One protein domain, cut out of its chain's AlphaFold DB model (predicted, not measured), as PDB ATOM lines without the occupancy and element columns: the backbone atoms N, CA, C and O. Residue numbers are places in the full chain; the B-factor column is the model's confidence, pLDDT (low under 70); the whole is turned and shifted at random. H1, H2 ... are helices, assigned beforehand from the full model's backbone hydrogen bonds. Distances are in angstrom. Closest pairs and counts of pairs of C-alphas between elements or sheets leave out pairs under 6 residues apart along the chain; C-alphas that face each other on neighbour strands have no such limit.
ATOM      1  N   GLU A 180     -17.992 -18.322 -98.515       90.06
ATOM      2  CA  GLU A 180     -18.874 -18.915 -99.528       90.06
ATOM      3  C   GLU A 180     -19.933 -19.812 -98.872       90.06
ATOM      4  O   GLU A 180     -21.099 -19.786 -99.256       90.06
ATOM      5  N   THR A 181     -19.558 -20.549 -97.820       90.56
ATOM      6  CA  THR A 181     -20.501 -21.387 -97.059       90.56
ATOM      7  C   THR A 181     -21.526 -20.536 -96.313       90.56
ATOM      8  O   THR A 181     -22.701 -20.891 -96.257       90.56
ATOM      9  N   VAL A 182     -21.105 -19.404 -95.743       92.19
ATOM     10  CA  VAL A 182     -22.021 -18.472 -95.067       92.19
ATOM     11  C   VAL A 182     -23.028 -17.887 -96.054       92.19
ATOM     12  O   VAL A 182     -24.218 -17.845 -95.744       92.19
ATOM     13  N   ASP A 183     -22.584 -17.488 -97.246       92.19
ATOM     14  CA  ASP A 183     -23.477 -16.970 -98.283       92.19
ATOM     15  C   ASP A 183     -24.471 -18.038 -98.770       92.19
ATOM     16  O   ASP A 183     -25.652 -17.732 -98.949       92.19
ATOM     17  N   GLU A 184     -24.043 -19.298 -98.904       90.38
ATOM     18  CA  GLU A 184     -24.935 -20.423 -99.223       90.38
ATOM     19  C   GLU A 184     -25.989 -20.658 -98.130       90.38
ATOM     20  O   GLU A 184     -27.174 -20.832 -98.432       90.38
ATOM     21  N   VAL A 185     -25.585 -20.632 -96.855       93.25
ATOM     22  CA  VAL A 185     -26.517 -20.750 -95.723       93.25
ATOM     23  C   VAL A 185     -27.479 -19.565 -95.703       93.25
ATOM     24  O   VAL A 185     -28.678 -19.765 -95.528       93.25
ATOM     25  N   ARG A 186     -26.995 -18.341 -95.937       94.75
ATOM     26  CA  ARG A 186     -27.834 -17.138 -95.988       94.75
ATOM     27  C   ARG A 186     -28.857 -17.219 -97.118       94.75
ATOM     28  O   ARG A 186     -30.019 -16.902 -96.885       94.75
ATOM     29  N   GLU A 187     -28.463 -17.672 -98.310       92.38
ATOM     30  CA  GLU A 187     -29.390 -17.884 -99.429       92.38
ATOM     31  C   GLU A 187     -30.453 -18.933 -99.082       92.38
ATOM     32  O   GLU A 187     -31.631 -18.746 -99.387       92.38
ATOM     33  N   LEU A 188     -30.061 -20.017 -98.413       91.50
ATOM     34  CA  LEU A 188     -30.982 -21.075 -98.020       91.50
ATOM     35  C   LEU A 188     -31.977 -20.613 -96.943       91.50
ATOM     36  O   LEU A 188     -33.174 -20.867 -97.067       91.50
ATOM     37  N   VAL A 189     -31.501 -19.894 -95.926       95.38
ATOM     38  CA  VAL A 189     -32.333 -19.299 -94.867       95.38
ATOM     39  C   VAL A 189     -33.287 -18.250 -95.450       95.38
ATOM     40  O   VAL A 189     -34.481 -18.289 -95.158       95.38
ATOM     41  N   ALA A 190     -32.809 -17.420 -96.381       93.56
ATOM     42  CA  ALA A 190     -33.646 -16.484 -97.134       93.56
ATOM     43  C   ALA A 190     -34.681 -17.191 -98.021       93.56
ATOM     44  O   ALA A 190     -35.802 -16.708 -98.164       93.56
ATOM     45  N   GLY A 191     -34.344 -18.355 -98.583       89.50
ATOM     46  CA  GLY A 191     -35.277 -19.199 -99.331       89.50
ATOM     47  C   GLY A 191     -36.447 -19.716 -98.488       89.50
ATOM     48  O   GLY A 191     -37.521 -19.946 -99.036       89.50
ATOM     49  N   MET A 192     -36.258 -19.835 -97.170       91.31
ATOM     50  CA  MET A 192     -37.316 -20.141 -96.200       91.31
ATOM     51  C   MET A 192     -38.062 -18.886 -95.716       91.31
ATOM     52  O   MET A 192     -38.990 -19.009 -94.932       91.31
ATOM     53  N   GLY A 193     -37.687 -17.684 -96.170       91.06
ATOM     54  CA  GLY A 193     -38.283 -16.416 -95.734       91.06
ATOM     55  C   GLY A 193     -37.671 -15.831 -94.458       91.06
ATOM     56  O   GLY A 193     -38.189 -14.848 -93.932       91.06
ATOM     57  N   MET A 194     -36.572 -16.405 -93.961       94.75
ATOM     58  CA  MET A 194     -35.879 -15.941 -92.758       94.75
ATOM     59  C   MET A 194     -34.645 -15.110 -93.101       94.75
ATOM     60  O   MET A 194     -34.038 -15.265 -94.159       94.75
ATOM     61  N   GLU A 195     -34.211 -14.279 -92.162       95.62
ATOM     62  CA  GLU A 195     -32.945 -13.553 -92.271       95.62
ATOM     63  C   GLU A 195     -31.915 -14.151 -91.312       95.62
ATOM     64  O   GLU A 195     -32.145 -14.206 -90.106       95.62
ATOM     65  N   LEU A 196     -30.774 -14.605 -91.835       95.62
ATOM     66  CA  LEU A 196     -29.675 -15.102 -91.007       95.62
ATOM     67  C   LEU A 196     -29.000 -13.934 -90.274       95.62
ATOM     68  O   LEU A 196     -28.537 -12.993 -90.917       95.62
ATOM     69  N   THR A 197     -28.896 -14.012 -88.946       94.31
ATOM     70  CA  THR A 197     -28.204 -12.997 -88.136       94.31
ATOM     71  C   THR A 197     -26.739 -13.371 -87.908       94.31
ATOM     72  O   THR A 197     -26.336 -14.525 -88.067       94.31
ATOM     73  N   PHE A 198     -25.935 -12.419 -87.425       91.12
ATOM     74  CA  PHE A 198     -24.566 -12.704 -86.971       91.12
ATOM     75  C   PHE A 198     -24.510 -13.772 -85.868       91.12
ATOM     76  O   PHE A 198     -23.554 -14.545 -85.806       91.12
ATOM     77  N   ALA A 199     -25.536 -13.850 -85.013       90.94
ATOM     78  CA  ALA A 199     -25.623 -14.893 -83.996       90.94
ATOM     79  C   ALA A 199     -25.825 -16.276 -84.628       90.94
ATOM     80  O   ALA A 199     -25.241 -17.253 -84.162       90.94
ATOM     81  N   GLY A 200     -26.592 -16.355 -85.720       92.75
ATOM     82  CA  GLY A 200     -26.746 -17.580 -86.499       92.75
ATOM     83  C   GLY A 200     -25.457 -18.011 -87.178       92.75
ATOM     84  O   GLY A 200     -25.086 -19.177 -87.075       92.75
ATOM     85  N   GLU A 201     -24.725 -17.081 -87.787       93.12
ATOM     86  CA  GLU A 201     -23.414 -17.371 -88.382       93.12
ATOM     87  C   GLU A 201     -22.420 -17.909 -87.337       93.12
ATOM     88  O   GLU A 201     -21.757 -18.927 -87.564       93.12
ATOM     89  N   ALA A 202     -22.364 -17.275 -86.160       90.56
ATOM     90  CA  ALA A 202     -21.513 -17.710 -85.057       90.56
ATOM     91  C   ALA A 202     -21.920 -19.091 -84.513       90.56
ATOM     92  O   ALA A 202     -21.058 -19.950 -84.304       90.56
ATOM     93  N   LEU A 203     -23.223 -19.329 -84.330       91.69
ATOM     94  CA  LEU A 203     -23.761 -20.615 -83.879       91.69
ATOM     95  C   LEU A 203     -23.420 -21.736 -84.868       91.69
ATOM     96  O   LEU A 203     -22.914 -22.784 -84.467       91.69
ATOM     97  N   MET A 204     -23.641 -21.504 -86.161       92.94
ATOM     98  CA  MET A 204     -23.317 -22.460 -87.218       92.94
ATOM     99  C   MET A 204     -21.822 -22.792 -87.230       92.94
ATOM    100  O   MET A 204     -21.449 -23.966 -87.248       92.94
ATOM    101  N   GLY A 205     -20.960 -21.774 -87.138       91.69
ATOM    102  CA  GLY A 205     -19.515 -21.969 -87.037       91.69
ATOM    103  C   GLY A 205     -19.113 -22.794 -85.817       91.69
ATOM    104  O   GLY A 205     -18.286 -23.699 -85.926       91.69
ATOM    105  N   GLN A 206     -19.741 -22.554 -84.666       91.00
ATOM    106  CA  GLN A 206     -19.483 -23.328 -83.456       91.00
ATOM    107  C   GLN A 206     -19.916 -24.796 -83.595       91.00
ATOM    108  O   GLN A 206     -19.180 -25.694 -83.180       91.00
ATOM    109  N   LEU A 207     -21.101 -25.057 -84.150       91.50
ATOM    110  CA  LEU A 207     -21.617 -26.416 -84.334       91.50
ATOM    111  C   LEU A 207     -20.737 -27.211 -85.300       91.50
ATOM    112  O   LEU A 207     -20.361 -28.346 -84.997       91.50
ATOM    113  N   VAL A 208     -20.326 -26.594 -86.407       92.88
ATOM    114  CA  VAL A 208     -19.405 -27.212 -87.370       92.88
ATOM    115  C   VAL A 208     -18.023 -27.435 -86.753       92.88
ATOM    116  O   VAL A 208     -17.457 -28.517 -86.905       92.88
ATOM    117  N   ALA A 209     -17.504 -26.489 -85.963       90.62
ATOM    118  CA  ALA A 209     -16.251 -26.675 -85.225       90.62
ATOM    119  C   ALA A 209     -16.321 -27.824 -84.196       90.62
ATOM    120  O   ALA A 209     -15.315 -28.478 -83.928       90.62
ATOM    121  N   LYS A 210     -17.512 -28.115 -83.651       91.06
ATOM    122  CA  LYS A 210     -17.785 -29.288 -82.796       91.06
ATOM    123  C   LYS A 210     -17.965 -30.594 -83.589       91.06
ATOM    124  O   LYS A 210     -18.184 -31.641 -82.980       91.06
ATOM    125  N   GLY A 211     -17.851 -30.553 -84.916       90.31
ATOM    126  CA  GLY A 211     -17.944 -31.712 -85.801       90.31
ATOM    127  C   GLY A 211     -19.348 -32.006 -86.328       90.31
ATOM    128  O   GLY A 211     -19.555 -33.080 -86.892       90.31
ATOM    129  N   ALA A 212     -20.313 -31.095 -86.156       91.56
ATOM    130  CA  ALA A 212     -21.621 -31.241 -86.787       91.56
ATOM    131  C   ALA A 212     -21.509 -31.089 -88.311       91.56
ATOM    132  O   ALA A 212     -20.723 -30.284 -88.817       91.56
ATOM    133  N   GLN A 213     -22.326 -31.842 -89.049       92.56
ATOM    134  CA  GLN A 213     -22.511 -31.592 -90.475       92.56
ATOM    135  C   GLN A 213     -23.271 -30.279 -90.680       92.56
ATOM    136  O   GLN A 213     -24.047 -29.860 -89.822       92.56
ATOM    137  N   LEU A 214     -23.071 -29.632 -91.830       92.62
ATOM    138  CA  LEU A 214     -23.662 -28.318 -92.096       92.62
ATOM    139  C   LEU A 214     -25.199 -28.340 -92.037       92.62
ATOM    140  O   LEU A 214     -25.794 -27.436 -91.459       92.62
ATOM    141  N   GLY A 215     -25.848 -29.376 -92.583       92.94
ATOM    142  CA  GLY A 215     -27.308 -29.496 -92.520       92.94
ATOM    143  C   GLY A 215     -27.828 -29.773 -91.107       92.94
ATOM    144  O   GLY A 215     -28.841 -29.203 -90.712       92.94
ATOM    145  N   ASP A 216     -27.107 -30.564 -90.310       94.38
ATOM    146  CA  ASP A 216     -27.444 -30.785 -88.897       94.38
ATOM    147  C   ASP A 216     -27.323 -29.488 -88.084       94.38
ATOM    148  O   ASP A 216     -28.170 -29.196 -87.237       94.38
ATOM    149  N   ALA A 217     -26.284 -28.694 -88.357       94.62
ATOM    150  CA  ALA A 217     -26.087 -27.391 -87.735       94.62
ATOM    151  C   ALA A 217     -27.214 -26.417 -88.110       94.62
ATOM    152  O   ALA A 217     -27.759 -25.740 -87.239       94.62
ATOM    153  N   LEU A 218     -27.618 -26.398 -89.383       95.12
ATOM    154  CA  LEU A 218     -28.727 -25.581 -89.868       95.12
ATOM    155  C   LEU A 218     -30.050 -25.971 -89.198       95.12
ATOM    156  O   LEU A 218     -30.779 -25.100 -88.731       95.12
ATOM    157  N   SER A 219     -30.352 -27.269 -89.125       95.38
ATOM    158  CA  SER A 219     -31.556 -27.785 -88.457       95.38
ATOM    159  C   SER A 219     -31.619 -27.319 -86.996       95.38
ATOM    160  O   SER A 219     -32.643 -26.814 -86.534       95.38
ATOM    161  N   GLN A 220     -30.486 -27.376 -86.291       94.56
ATOM    162  CA  GLN A 220     -30.357 -26.860 -84.927       94.56
ATOM    163  C   GLN A 220     -30.545 -25.346 -84.832       94.56
ATOM    164  O   GLN A 220     -31.245 -24.865 -83.941       94.56
ATOM    165  N   MET A 221     -29.944 -24.592 -85.750       95.25
ATOM    166  CA  MET A 221     -30.080 -23.140 -85.815       95.25
ATOM    167  C   MET A 221     -31.547 -22.727 -86.015       95.25
ATOM    168  O   MET A 221     -32.029 -21.817 -85.334       95.25
ATOM    169  N   LEU A 222     -32.283 -23.419 -86.891       95.81
ATOM    170  CA  LEU A 222     -33.718 -23.201 -87.093       95.81
ATOM    171  C   LEU A 222     -34.517 -23.526 -85.830       95.81
ATOM    172  O   LEU A 222     -35.331 -22.713 -85.397       95.81
ATOM    173  N   LEU A 223     -34.244 -24.670 -85.195       95.31
ATOM    174  CA  LEU A 223     -34.900 -25.075 -83.951       95.31
ATOM    175  C   LEU A 223     -34.748 -24.010 -82.850       95.31
ATOM    176  O   LEU A 223     -35.722 -23.659 -82.188       95.31
ATOM    177  N   ILE A 224     -33.542 -23.469 -82.678       95.25
ATOM    178  CA  ILE A 224     -33.255 -22.409 -81.701       95.25
ATOM    179  C   ILE A 224     -33.954 -21.099 -82.090       95.25
ATOM    180  O   ILE A 224     -34.488 -20.410 -81.224       95.25
ATOM    181  N   SER A 225     -34.000 -20.764 -83.380       95.69
ATOM    182  CA  SER A 225     -34.710 -19.568 -83.860       95.69
ATOM    183  C   SER A 225     -36.204 -19.633 -83.532       95.69
ATOM    184  O   SER A 225     -36.780 -18.658 -83.054       95.69
ATOM    185  N   PHE A 226     -36.825 -20.804 -83.685       95.69
ATOM    186  CA  PHE A 226     -38.214 -21.002 -83.270       95.69
ATOM    187  C   PHE A 226     -38.403 -21.026 -81.753       95.69
ATOM    188  O   PHE A 226     -39.448 -20.589 -81.278       95.69
ATOM    189  N   ALA A 227     -37.411 -21.468 -80.977       95.31
ATOM    190  CA  ALA A 227     -37.462 -21.334 -79.523       95.31
ATOM    191  C   ALA A 227     -37.520 -19.854 -79.096       95.31
ATOM    192  O   ALA A 227     -38.326 -19.507 -78.233       95.31
ATOM    193  N   HIS A 228     -36.741 -18.977 -79.746       94.81
ATOM    194  CA  HIS A 228     -36.840 -17.521 -79.551       94.81
ATOM    195  C   HIS A 228     -38.223 -16.992 -79.927       94.81
ATOM    196  O   HIS A 228     -38.823 -16.265 -79.141       94.81
ATOM    197  N   ALA A 229     -38.769 -17.416 -81.070       93.38
ATOM    198  CA  ALA A 229     -40.115 -17.027 -81.485       93.38
ATOM    199  C   ALA A 229     -41.192 -17.462 -80.476       93.38
ATOM    200  O   ALA A 229     -42.104 -16.703 -80.180       93.38
ATOM    201  N   VAL A 230     -41.095 -18.663 -79.900       93.00
ATOM    202  CA  VAL A 230     -42.038 -19.123 -78.863       93.00
ATOM    203  C   VAL A 230     -41.903 -18.296 -77.584       93.00
ATOM    204  O   VAL A 230     -42.916 -17.939 -76.981       93.00
ATOM    205  N   GLN A 231     -40.676 -17.963 -77.176       92.12
ATOM    206  CA  GLN A 231     -40.452 -17.082 -76.032       92.12
ATOM    207  C   GLN A 231     -41.032 -15.678 -76.277       92.12
ATOM    208  O   GLN A 231     -41.653 -15.117 -75.375       92.12
ATOM    209  N   GLU A 232     -40.869 -15.125 -77.478       90.75
ATOM    210  CA  GLU A 232     -41.437 -13.830 -77.871       90.75
ATOM    211  C   GLU A 232     -42.970 -13.865 -77.975       90.75
ATOM    212  O   GLU A 232     -43.651 -12.921 -77.570       90.75
ATOM    213  N   ASP A 233     -43.537 -14.963 -78.474       90.31
ATOM    214  CA  ASP A 233     -44.985 -15.171 -78.520       90.31
ATOM    215  C   ASP A 233     -45.582 -15.152 -77.109       90.31
ATOM    216  O   ASP A 233     -46.595 -14.494 -76.875       90.31
ATOM    217  N   GLU A 234     -44.932 -15.824 -76.156       89.94
ATOM    218  CA  GLU A 234     -45.352 -15.853 -74.754       89.94
ATOM    219  C   GLU A 234     -45.303 -14.457 -74.118       89.94
ATOM    220  O   GLU A 234     -46.280 -14.026 -73.500       89.94
ATOM    221  N   THR A 235     -44.210 -13.706 -74.308       88.06
ATOM    222  CA  THR A 235     -44.093 -12.340 -73.765       88.06
ATOM    223  C   THR A 235     -45.065 -11.364 -74.425       88.06
ATOM    224  O   THR A 235     -45.520 -10.416 -73.781       88.06
ATOM    225  N   SER A 236     -45.430 -11.617 -75.681       84.69
ATOM    226  CA  SER A 236     -46.372 -10.809 -76.459       84.69
ATOM    227  C   SER A 236     -47.840 -11.209 -76.276       84.69
ATOM    228  O   SER A 236     -48.718 -10.556 -76.845       84.69
ATOM    229  N   GLY A 237     -48.130 -12.260 -75.500       83.44
ATOM    230  CA  GLY A 237     -49.489 -12.742 -75.243       83.44
ATOM    231  C   GLY A 237     -50.132 -13.504 -76.410       83.44
ATOM    232  O   GLY A 237     -51.343 -13.403 -76.600       83.44
ATOM    233  N   GLY A 238     -49.352 -14.241 -77.204       83.00
ATOM    234  CA  GLY A 238     -49.854 -15.113 -78.278       83.00
ATOM    235  C   GLY A 238     -49.971 -14.459 -79.660       83.00
ATOM    236  O   GLY A 238     -50.648 -14.996 -80.545       83.00
ATOM    237  N   LYS A 239     -49.376 -13.275 -79.860       83.06
ATOM    238  CA  LYS A 239     -49.496 -12.518 -81.118       83.06
ATOM    239  C   LYS A 239     -48.921 -13.269 -82.315       83.06
ATOM    240  O   LYS A 239     -49.552 -13.269 -83.369       83.06
ATOM    241  N   LEU A 240     -47.776 -13.931 -82.173       79.88
ATOM    242  CA  LEU A 240     -47.122 -14.611 -83.291       79.88
ATOM    243  C   LEU A 240     -47.928 -15.824 -83.753       79.88
ATOM    244  O   LEU A 240     -48.106 -16.035 -84.953       79.88
ATOM    245  N   MET A 241     -48.499 -16.578 -82.815       81.75
ATOM    246  CA  MET A 241     -49.407 -17.679 -83.153       81.75
ATOM    247  C   MET A 241     -50.638 -17.179 -83.912       81.75
ATOM    248  O   MET A 241     -51.072 -17.828 -84.862       81.75
ATOM    249  N   SER A 242     -51.167 -16.005 -83.547       77.00
ATOM    250  CA  SER A 242     -52.293 -15.393 -84.266       77.00
ATOM    251  C   SER A 242     -51.941 -14.918 -85.682       77.00
ATOM    252  O   SER A 242     -52.827 -14.853 -86.530       77.00
ATOM    253  N   LEU A 243     -50.659 -14.634 -85.946       81.31
ATOM    254  CA  LEU A 243     -50.138 -14.245 -87.260       81.31
ATOM    255  C   LEU A 243     -49.807 -15.447 -88.163       81.31
ATOM    256  O   LEU A 243     -49.413 -15.251 -89.305       81.31
ATOM    257  N   GLY A 244     -49.995 -16.682 -87.687       85.00
ATOM    258  CA  GLY A 244     -49.766 -17.889 -88.489       85.00
ATOM    259  C   GLY A 244     -48.397 -18.541 -88.288       85.00
ATOM    260  O   GLY A 244     -47.981 -19.346 -89.119       85.00
ATOM    261  N   LEU A 245     -47.706 -18.267 -87.170       87.75
ATOM    262  CA  LEU A 245     -46.412 -18.894 -86.860       87.75
ATOM    263  C   LEU A 245     -46.462 -20.434 -86.926       87.75
ATOM    264  O   LEU A 245     -45.505 -21.061 -87.371       87.75
ATOM    265  N   ARG A 246     -47.586 -21.049 -86.532       89.25
ATOM    266  CA  ARG A 246     -47.775 -22.506 -86.610       89.25
ATOM    267  C   ARG A 246     -47.726 -23.029 -88.047       89.25
ATOM    268  O   ARG A 246     -47.071 -24.036 -88.295       89.25
ATOM    269  N   ASP A 247     -48.419 -22.367 -88.969       86.50
ATOM    270  CA  ASP A 247     -48.465 -22.789 -90.372       86.50
ATOM    271  C   ASP A 247     -47.090 -22.607 -91.021       86.50
ATOM    272  O   ASP A 247     -46.588 -23.504 -91.696       86.50
ATOM    273  N   TYR A 248     -46.420 -21.502 -90.696       89.69
ATOM    274  CA  TYR A 248     -45.063 -21.232 -91.152       89.69
ATOM    275  C   TYR A 248     -44.040 -22.278 -90.676       89.69
ATOM    276  O   TYR A 248     -43.187 -22.716 -91.446       89.69
ATOM    277  N   VAL A 249     -44.146 -22.756 -89.432       92.56
ATOM    278  CA  VAL A 249     -43.295 -23.853 -88.937       92.56
ATOM    279  C   VAL A 249     -43.461 -25.109 -89.788       92.56
ATOM    280  O   VAL A 249     -42.466 -25.760 -90.099       92.56
ATOM    281  N   VAL A 250     -44.686 -25.443 -90.203       91.56
ATOM    282  CA  VAL A 250     -44.941 -26.609 -91.065       91.56
ATOM    283  C   VAL A 250     -44.254 -26.451 -92.420       91.56
ATOM    284  O   VAL A 250     -43.663 -27.413 -92.913       91.56
ATOM    285  N   GLU A 251     -44.288 -25.256 -93.006       90.81
ATOM    286  CA  GLU A 251     -43.581 -24.964 -94.258       90.81
ATOM    287  C   GLU A 251     -42.067 -25.139 -94.095       90.81
ATOM    288  O   GLU A 251     -41.437 -25.844 -94.886       90.81
ATOM    289  N   VAL A 252     -41.483 -24.600 -93.020       93.12
ATOM    290  CA  VAL A 252     -40.051 -24.774 -92.737       93.12
ATOM    291  C   VAL A 252     -39.700 -26.247 -92.505       93.12
ATOM    292  O   VAL A 252     -38.697 -26.723 -93.034       93.12
ATOM    293  N   MET A 253     -40.532 -27.008 -91.789       94.25
ATOM    294  CA  MET A 253     -40.333 -28.454 -91.605       94.25
ATOM    295  C   MET A 253     -40.290 -29.201 -92.945       94.25
ATOM    296  O   MET A 253     -39.442 -30.074 -93.126       94.25
ATOM    297  N   GLN A 254     -41.154 -28.839 -93.899       93.88
ATOM    298  CA  GLN A 254     -41.151 -29.424 -95.244       93.88
ATOM    299  C   GLN A 254     -39.894 -29.054 -96.037       93.88
ATOM    300  O   GLN A 254     -39.375 -29.883 -96.785       93.88
ATOM    301  N   GLU A 255     -39.374 -27.833 -95.893       92.38
ATOM    302  CA  GLU A 255     -38.106 -27.459 -96.531       92.38
ATOM    303  C   GLU A 255     -36.922 -28.227 -95.931       92.38
ATOM    304  O   GLU A 255     -36.097 -28.763 -96.675       92.38
ATOM    305  N   VAL A 256     -36.867 -28.373 -94.604       93.56
ATOM    306  CA  VAL A 256     -35.828 -29.176 -93.932       93.56
ATOM    307  C   VAL A 256     -35.945 -30.658 -94.308       93.56
ATOM    308  O   VAL A 256     -34.929 -31.331 -94.486       93.56
ATOM    309  N   GLU A 257     -37.161 -31.171 -94.513       94.44
ATOM    310  CA  GLU A 257     -37.390 -32.537 -94.992       94.44
ATOM    311  C   GLU A 257     -36.749 -32.782 -96.363       94.44
ATOM    312  O   GLU A 257     -36.082 -33.799 -96.565       94.44
ATOM    313  N   LYS A 258     -36.836 -31.815 -97.283       91.50
ATOM    314  CA  LYS A 258     -36.146 -31.906 -98.581       91.50
ATOM    315  C   LYS A 258     -34.626 -31.961 -98.418       91.50
ATOM    316  O   LYS A 258     -33.955 -32.614 -99.218       91.50
ATOM    317  N   LEU A 259     -34.071 -31.287 -97.407       90.06
ATOM    318  CA  LEU A 259     -32.635 -31.338 -97.107       90.06
ATOM    319  C   LEU A 259     -32.211 -32.704 -96.560       90.06
ATOM    320  O   LEU A 259     -31.150 -33.199 -96.950       90.06
ATOM    321  N   ARG A 260     -33.041 -33.333 -95.718       94.62
ATOM    322  CA  ARG A 260     -32.856 -34.727 -95.278       94.62
ATOM    323  C   ARG A 260     -32.886 -35.679 -96.468       94.62
ATOM    324  O   ARG A 260     -31.955 -36.457 -96.640       94.62
ATOM    325  N   ASP A 261     -33.903 -35.585 -97.321       92.31
ATOM    326  CA  ASP A 261     -34.056 -36.473 -98.484       92.31
ATOM    327  C   ASP A 261     -32.892 -36.349 -99.478       92.31
ATOM    328  O   ASP A 261     -32.528 -37.307-100.161       92.31
ATOM    329  N   ALA A 262     -32.276 -35.168 -99.532       87.38
ATOM    330  CA  ALA A 262     -31.067 -34.904-100.301       87.38
ATOM    331  C   ALA A 262     -29.763 -35.355 -99.604       87.38
ATOM    332  O   ALA A 262     -28.693 -35.282-100.211       87.38
ATOM    333  N   GLY A 263     -29.836 -35.833 -98.359       90.06
ATOM    334  CA  GLY A 263     -28.708 -36.345 -97.581       90.06
ATOM    335  C   GLY A 263     -27.851 -35.276 -96.897       90.06
ATOM    336  O   GLY A 263     -26.724 -35.581 -96.511       90.06
ATOM    337  N   PHE A 264     -28.337 -34.036 -96.760       88.81
ATOM    338  CA  PHE A 264     -27.606 -32.964 -96.060       88.81
ATOM    339  C   PHE A 264     -27.814 -32.973 -94.547       88.81
ATOM    340  O   PHE A 264     -26.955 -32.480 -93.817       88.81
ATOM    341  N   VAL A 265     -28.956 -33.492 -94.097       93.00
ATOM    342  CA  VAL A 265     -29.313 -33.641 -92.683       93.00
ATOM    343  C   VAL A 265     -29.375 -35.130 -92.378       93.00
ATOM    344  O   VAL A 265     -30.007 -35.881 -93.122       93.00
ATOM    345  N   GLY A 266     -28.729 -35.569 -91.300       92.31
ATOM    346  CA  GLY A 266     -28.780 -36.970 -90.894       92.31
ATOM    347  C   GLY A 266     -30.167 -37.359 -90.375       92.31
ATOM    348  O   GLY A 266     -30.762 -36.616 -89.596       92.31
ATOM    349  N   ASP A 267     -30.660 -38.550 -90.729       93.62
ATOM    350  CA  ASP A 267     -32.011 -39.020 -90.363       93.62
ATOM    351  C   ASP A 267     -32.296 -38.916 -88.858       93.62
ATOM    352  O   ASP A 267     -33.316 -38.372 -88.438       93.62
ATOM    353  N   ALA A 268     -31.355 -39.379 -88.030       94.25
ATOM    354  CA  ALA A 268     -31.500 -39.342 -86.578       94.25
ATOM    355  C   ALA A 268     -31.611 -37.907 -86.041       94.25
ATOM    356  O   ALA A 268     -32.374 -37.655 -85.107       94.25
ATOM    357  N   ARG A 269     -30.863 -36.966 -86.636       93.56
ATOM    358  CA  ARG A 269     -30.899 -35.557 -86.241       93.56
ATOM    359  C   ARG A 269     -32.201 -34.907 -86.679       93.56
ATOM    360  O   ARG A 269     -32.849 -34.254 -85.867       93.56
ATOM    361  N   PHE A 270     -32.594 -35.134 -87.928       95.31
ATOM    362  CA  PHE A 270     -33.854 -34.654 -88.470       95.31
ATOM    363  C   PHE A 270     -35.037 -35.093 -87.599       95.31
ATOM    364  O   PHE A 270     -35.837 -34.261 -87.183       95.31
ATOM    365  N   GLU A 271     -35.138 -36.385 -87.271       96.12
ATOM    366  CA  GLU A 271     -36.238 -36.898 -86.448       96.12
ATOM    367  C   GLU A 271     -36.269 -36.276 -85.047       96.12
ATOM    368  O   GLU A 271     -37.346 -35.985 -84.517       96.12
ATOM    369  N   GLU A 272     -35.101 -36.086 -84.428       95.56
ATOM    370  CA  GLU A 272     -34.991 -35.438 -83.124       95.56
ATOM    371  C   GLU A 272     -35.462 -33.978 -83.188       95.56
ATOM    372  O   GLU A 272     -36.292 -33.567 -82.372       95.56
ATOM    373  N   ASP A 273     -34.970 -33.218 -84.167       94.94
ATOM    374  CA  ASP A 273     -35.259 -31.792 -84.317       94.94
ATOM    375  C   ASP A 273     -36.710 -31.538 -84.713       94.94
ATOM    376  O   ASP A 273     -37.369 -30.712 -84.089       94.94
ATOM    377  N   MET A 274     -37.254 -32.286 -85.675       94.75
ATOM    378  CA  MET A 274     -38.654 -32.142 -86.092       94.75
ATOM    379  C   MET A 274     -39.625 -32.509 -84.977       94.75
ATOM    380  O   MET A 274     -40.647 -31.846 -84.812       94.75
ATOM    381  N   ARG A 275     -39.305 -33.530 -84.168       94.19
ATOM    382  CA  ARG A 275     -40.121 -33.875 -82.998       94.19
ATOM    383  C   ARG A 275     -40.122 -32.738 -81.983       94.19
ATOM    384  O   ARG A 275     -41.185 -32.379 -81.490       94.19
ATOM    385  N   ARG A 276     -38.951 -32.165 -81.682       93.62
ATOM    386  CA  ARG A 276     -38.836 -31.024 -80.758       93.62
ATOM    387  C   ARG A 276     -39.557 -29.795 -81.288       93.62
ATOM    388  O   ARG A 276     -40.266 -29.149 -80.523       93.62
ATOM    389  N   LEU A 277     -39.396 -29.508 -82.576       93.62
ATOM    390  CA  LEU A 277     -40.064 -28.405 -83.243       93.62
ATOM    391  C   LEU A 277     -41.580 -28.587 -83.152       93.62
ATOM    392  O   LEU A 277     -42.247 -27.725 -82.604       93.62
ATOM    393  N   TRP A 278     -42.118 -29.750 -83.525       92.25
ATOM    394  CA  TRP A 278     -43.551 -30.029 -83.392       92.25
ATOM    395  C   TRP A 278     -44.061 -29.882 -81.951       92.25
ATOM    396  O   TRP A 278     -45.078 -29.231 -81.709       92.25
ATOM    397  N   SER A 279     -43.334 -30.424 -80.969       92.00
ATOM    398  CA  SER A 279     -43.708 -30.311 -79.555       92.00
ATOM    399  C   SER A 279     -43.705 -28.871 -79.026       92.00
ATOM    400  O   SER A 279     -44.454 -28.590 -78.095       92.00
ATOM    401  N   MET A 280     -42.930 -27.951 -79.614       92.56
ATOM    402  CA  MET A 280     -42.985 -26.525 -79.259       92.56
ATOM    403  C   MET A 280     -44.262 -25.820 -79.739       92.56
ATOM    404  O   MET A 280     -44.615 -24.786 -79.183       92.56
ATOM    405  N   PHE A 281     -44.960 -26.350 -80.746       87.06
ATOM    406  CA  PHE A 281     -46.132 -25.690 -81.346       87.06
ATOM    407  C   PHE A 281     -47.458 -26.407 -81.076       87.06
ATOM    408  O   PHE A 281     -48.512 -25.782 -81.164       87.06
ATOM    409  N   ASP A 282     -47.416 -27.696 -80.739       84.62
ATOM    410  CA  ASP A 282     -48.609 -28.526 -80.512       84.62
ATOM    411  C   ASP A 282     -48.681 -29.111 -79.087       84.62
ATOM    412  O   ASP A 282     -49.659 -29.765 -78.737       84.62
ATOM    413  N   GLY A 283     -47.645 -28.905 -78.263       78.19
ATOM    414  CA  GLY A 283     -47.563 -29.431 -76.898       78.19
ATOM    415  C   GLY A 283     -47.872 -28.397 -75.812       78.19
ATOM    416  O   GLY A 283     -47.572 -27.212 -75.957       78.19
ATOM    417  N   ASP A 284     -48.391 -28.873 -74.676       81.38
ATOM    418  CA  ASP A 284     -48.633 -28.051 -73.476       81.38
ATOM    419  C   ASP A 284     -47.323 -27.516 -72.854       81.38
ATOM    420  O   ASP A 284     -47.306 -26.472 -72.204       81.38
ATOM    421  N   ASP A 285     -46.198 -28.191 -73.116       87.56
ATOM    422  CA  ASP A 285     -44.880 -27.881 -72.548       87.56
ATOM    423  C   ASP A 285     -44.040 -26.928 -73.423       87.56
ATOM    424  O   ASP A 285     -42.813 -26.861 -73.277       87.56
ATOM    425  N   ARG A 286     -44.670 -26.170 -74.340       90.06
ATOM    426  CA  ARG A 286     -43.973 -25.325 -75.335       90.06
ATOM    427  C   ARG A 286     -42.860 -24.459 -74.742       90.06
ATOM    428  O   ARG A 286     -41.738 -24.439 -75.246       90.06
ATOM    429  N   MET A 287     -43.153 -23.790 -73.626       90.69
ATOM    430  CA  MET A 287     -42.239 -22.839 -72.993       90.69
ATOM    431  C   MET A 287     -41.100 -23.544 -72.250       90.69
ATOM    432  O   MET A 287     -39.976 -23.044 -72.186       90.69
ATOM    433  N   GLN A 288     -41.355 -24.739 -71.715       92.12
ATOM    434  CA  GLN A 288     -40.316 -25.555 -71.095       92.12
ATOM    435  C   GLN A 288     -39.312 -26.053 -72.142       92.12
ATOM    436  O   GLN A 288     -38.103 -26.033 -71.901       92.12
ATOM    437  N   ILE A 289     -39.791 -26.455 -73.322       91.75
ATOM    438  CA  ILE A 289     -38.923 -26.893 -74.422       91.75
ATOM    439  C   ILE A 289     -38.095 -25.712 -74.941       91.75
ATOM    440  O   ILE A 289     -36.872 -25.831 -75.033       91.75
ATOM    441  N   ALA A 290     -38.736 -24.567 -75.199       92.62
ATOM    442  CA  ALA A 290     -38.054 -23.355 -75.648       92.62
ATOM    443  C   ALA A 290     -36.981 -22.899 -74.642       92.62
ATOM    444  O   ALA A 290     -35.816 -22.763 -75.005       92.62
ATOM    445  N   SER A 291     -37.320 -22.776 -73.355       91.38
ATOM    446  CA  SER A 291     -36.351 -22.384 -72.316       91.38
ATOM    447  C   SER A 291     -35.191 -23.370 -72.155       91.38
ATOM    448  O   SER A 291     -34.063 -22.950 -71.902       91.38
ATOM    449  N   THR A 292     -35.422 -24.672 -72.354       92.62
ATOM    450  CA  THR A 292     -34.346 -25.675 -72.332       92.62
ATOM    451  C   THR A 292     -33.364 -25.464 -73.486       92.62
ATOM    452  O   THR A 292     -32.155 -25.538 -73.278       92.62
ATOM    453  N   LEU A 293     -33.862 -25.174 -74.692       90.62
ATOM    454  CA  LEU A 293     -33.020 -24.886 -75.860       90.62
ATOM    455  C   LEU A 293     -32.246 -23.571 -75.703       90.62
ATOM    456  O   LEU A 293     -31.086 -23.486 -76.095       90.62
ATOM    457  N   LEU A 294     -32.870 -22.573 -75.079       92.19
ATOM    458  CA  LEU A 294     -32.289 -21.249 -74.850       92.19
ATOM    459  C   LEU A 294     -31.419 -21.169 -73.589       92.19
ATOM    460  O   LEU A 294     -30.839 -20.127 -73.303       92.19
ATOM    461  N   SER A 295     -31.285 -22.268 -72.844       87.38
ATOM    462  CA  SER A 295     -30.363 -22.354 -71.706       87.38
ATOM    463  C   SER A 295     -28.891 -22.401 -72.139       87.38
ATOM    464  O   SER A 295     -28.001 -22.246 -71.302       87.38
ATOM    465  N   ASP A 296     -28.612 -22.628 -73.428       78.19
ATOM    466  CA  ASP A 296     -27.262 -22.520 -73.977       78.19
ATOM    467  C   ASP A 296     -26.840 -21.034 -74.042       78.19
ATOM    468  O   ASP A 296     -27.541 -20.220 -74.647       78.19
ATOM    469  N   PRO A 297     -25.691 -20.658 -73.450       65.69
ATOM    470  CA  PRO A 297     -25.261 -19.265 -73.333       65.69
ATOM    471  C   PRO A 297     -24.983 -18.562 -74.667       65.69
ATOM    472  O   PRO A 297     -24.916 -17.338 -74.680       65.69
ATOM    473  N   ILE A 298     -24.791 -19.286 -75.772       69.75
ATOM    474  CA  ILE A 298     -24.548 -18.684 -77.094       69.75
ATOM    475  C   ILE A 298     -25.859 -18.576 -77.868       69.75
ATOM    476  O   ILE A 298     -26.168 -17.534 -78.441       69.75
ATOM    477  N   ALA A 299     -26.657 -19.639 -77.844       70.56
ATOM    478  CA  ALA A 299     -27.936 -19.691 -78.539       70.56
ATOM    479  C   ALA A 299     -29.045 -18.882 -77.840       70.56
ATOM    480  O   ALA A 299     -29.988 -18.452 -78.500       70.56
ATOM    481  N   GLY A 300     -28.942 -18.653 -76.529       74.69
ATOM    482  CA  GLY A 300     -29.971 -17.996 -75.720       74.69
ATOM    483  C   GLY A 300     -29.978 -16.467 -75.755       74.69
ATOM    484  O   GLY A 300     -30.957 -15.863 -75.332       74.69
ATOM    485  N   VAL A 301     -28.910 -15.821 -76.238       80.19
ATOM    486  CA  VAL A 301     -28.745 -14.356 -76.112       80.19
ATOM    487  C   VAL A 301     -29.488 -13.589 -77.203       80.19
ATOM    488  O   VAL A 301     -30.097 -12.560 -76.925       80.19
ATOM    489  N   THR A 302     -29.460 -14.086 -78.440       87.75
ATOM    490  CA  THR A 302     -30.111 -13.454 -79.597       87.75
ATOM    491  C   THR A 302     -30.601 -14.506 -80.586       87.75
ATOM    492  O   THR A 302     -29.961 -15.557 -80.703       87.75
ATOM    493  N   PRO A 303     -31.677 -14.228 -81.343       91.69
ATOM    494  CA  PRO A 303     -32.191 -15.152 -82.342       91.69
ATOM    495  C   PRO A 303     -31.157 -15.404 -83.459       91.69
ATOM    496  O   PRO A 303     -30.651 -14.449 -84.059       91.69
ATOM    497  N   PRO A 304     -30.840 -16.677 -83.770       93.38
ATOM    498  CA  PRO A 304     -29.934 -17.038 -84.864       93.38
ATOM    499  C   PRO A 304     -30.442 -16.621 -86.251       93.38
ATOM    500  O   PRO A 304     -29.657 -16.270 -87.129       93.38
ATOM    501  N   ALA A 305     -31.756 -16.651 -86.446       95.00
ATOM    502  CA  ALA A 305     -32.410 -16.170 -87.647       95.00
ATOM    503  C   ALA A 305     -33.706 -15.437 -87.285       95.00
ATOM    504  O   ALA A 305     -34.408 -15.828 -86.349       95.00
ATOM    505  N   LEU A 306     -34.014 -14.372 -88.022       93.75
ATOM    506  CA  LEU A 306     -35.240 -13.597 -87.860       93.75
ATOM    507  C   LEU A 306     -36.360 -14.207 -88.698       93.75
ATOM    508  O   LEU A 306     -36.136 -14.660 -89.822       93.75
ATOM    509  N   LEU A 307     -37.569 -14.185 -88.144       92.12
ATOM    510  CA  LEU A 307     -38.779 -14.587 -88.849       92.12
ATOM    511  C   LEU A 307     -39.101 -13.630 -90.019       92.12
ATOM    512  O   LEU A 307     -38.667 -12.465 -90.004       92.12
ATOM    513  N   PRO A 308     -39.896 -14.094 -91.006       88.31
ATOM    514  CA  PRO A 308     -40.441 -13.244 -92.061       88.31
ATOM    515  C   PRO A 308     -41.074 -11.968 -91.500       88.31
ATOM    516  O   PRO A 308     -41.646 -11.990 -90.413       88.31
ATOM    517  N   GLU A 309     -40.995 -10.861 -92.245       80.81
ATOM    518  CA  GLU A 309     -41.536  -9.554 -91.820       80.81
ATOM    519  C   GLU A 309     -43.006  -9.628 -91.393       80.81
ATOM    520  O   GLU A 309     -43.374  -9.044 -90.379       80.81
ATOM    521  N   ASP A 310     -43.814 -10.418 -92.100       77.50
ATOM    522  CA  ASP A 310     -45.246 -10.591 -91.821       77.50
ATOM    523  C   ASP A 310     -45.532 -11.275 -90.472       77.50
ATOM    524  O   ASP A 310     -46.626 -11.151 -89.920       77.50
ATOM    525  N   LEU A 311     -44.543 -11.995 -89.935       80.94
ATOM    526  CA  LEU A 311     -44.594 -12.660 -88.636       80.94
ATOM    527  C   LEU A 311     -43.852 -11.876 -87.555       80.94
ATOM    528  O   LEU A 311     -43.721 -12.378 -86.447       80.94
ATOM    529  N   ARG A 312     -43.352 -10.668 -87.829       77.56
ATOM    530  CA  ARG A 312     -42.772  -9.821 -86.784       77.56
ATOM    531  C   ARG A 312     -43.870  -8.949 -86.178       77.56
ATOM    532  O   ARG A 312     -44.687  -8.395 -86.918       77.56
TER     533      ARG A 312
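This is residues 180 to 312 of the 317 residues of an uncharacterized protein of Rhodovulum sp. P5 (UniProt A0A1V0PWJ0). A long helix, H3, runs through the middle of a helical body, and H5 and H6 lie side by side with it in an up-and-down bundle of three, each running against the one before it in the chain. H7 folds back from H6 and crosses the later part of H3, H2 crosses the earlier part, and H1 lies near H2 and H3, while the last 19 residues, 294 to 312, have no named element and run back past the link between H1 and H2. The printed part has 133 residues with seven named helices, H1 to H7 in chain order, and no named strand; the class is all helix. It is compact, with a radius of gyration of the C-alphas of 13.7 A and spans of 39 by 28 by 26 A.

H3, residues 214 to 235, is the longest helix, 31.8 A from C-alpha 214 at (-23.662, -28.318, -92.096) to C-alpha 235 at (-44.093, -12.340, -73.765). H5, residues 245 to 261, measures 24.4 A, and H6, residues 267 to 282, 22.0 A. H1, residues 180 to 191, begins at C-alpha 180 (-18.874, -18.915, -99.528). H2 covers residues 198 to 209, H4 residues 239 to 242, and H7 residues 286 to 293, ending at C-alpha 293 (-33.020, -24.886, -75.860).

H3 is the hub, touching H2, H4, H6 and H7. H3 and H6 run the same way at a shallow tilt of 10 degrees; their closest C-alphas, of Leu 223 and Leu 277, are 6.2 A apart. H5 and H6 form a helical hairpin at a shallow tilt of 7 degrees, with the C-alphas of Arg 246 and Phe 281 closest at 6.4 A. H3 and H5 are close but not clearly touching, the C-alphas of Ser 219 and Val 256 being closest at 7.1 A. H7 touches residues 224 to 234 of H3 at a steep tilt of 48 degrees, opposite ways, with the C-alphas of Ala 227 and Ala 290 closest at 4.4 A. H2 and H3 form a helical hairpin at a steep tilt of 41 degrees; H2 touches residues 214 to 221 of H3, and the C-alphas of Met 204 and Ala 217 are closest at 5.7 A. H4 touches residues 229 to 233 of H3, with the C-alphas of Asp 233 and Leu 240 closest at 5.3 A. H1 is close to H2 but not clearly touching, the C-alphas of Val 182 and Glu 201 being closest at 6.9 A. Every O i to N i+4 pair is within hydrogen-bond range in H1, H2, H3, H5 and H7; in H6 it is 11 of 12, and H4 is too short for such a pair.

The two C-alphas farthest apart, of Glu 180 and Asp 284, are 40.6 A apart. The printed part has no cut, and no link between named helices is long. Residues 305 to 306 make a short antiparallel pairing with residues 195 to 196. The mean pLDDT of the printed part is 90.1, and residues 297 to 298 are under 70.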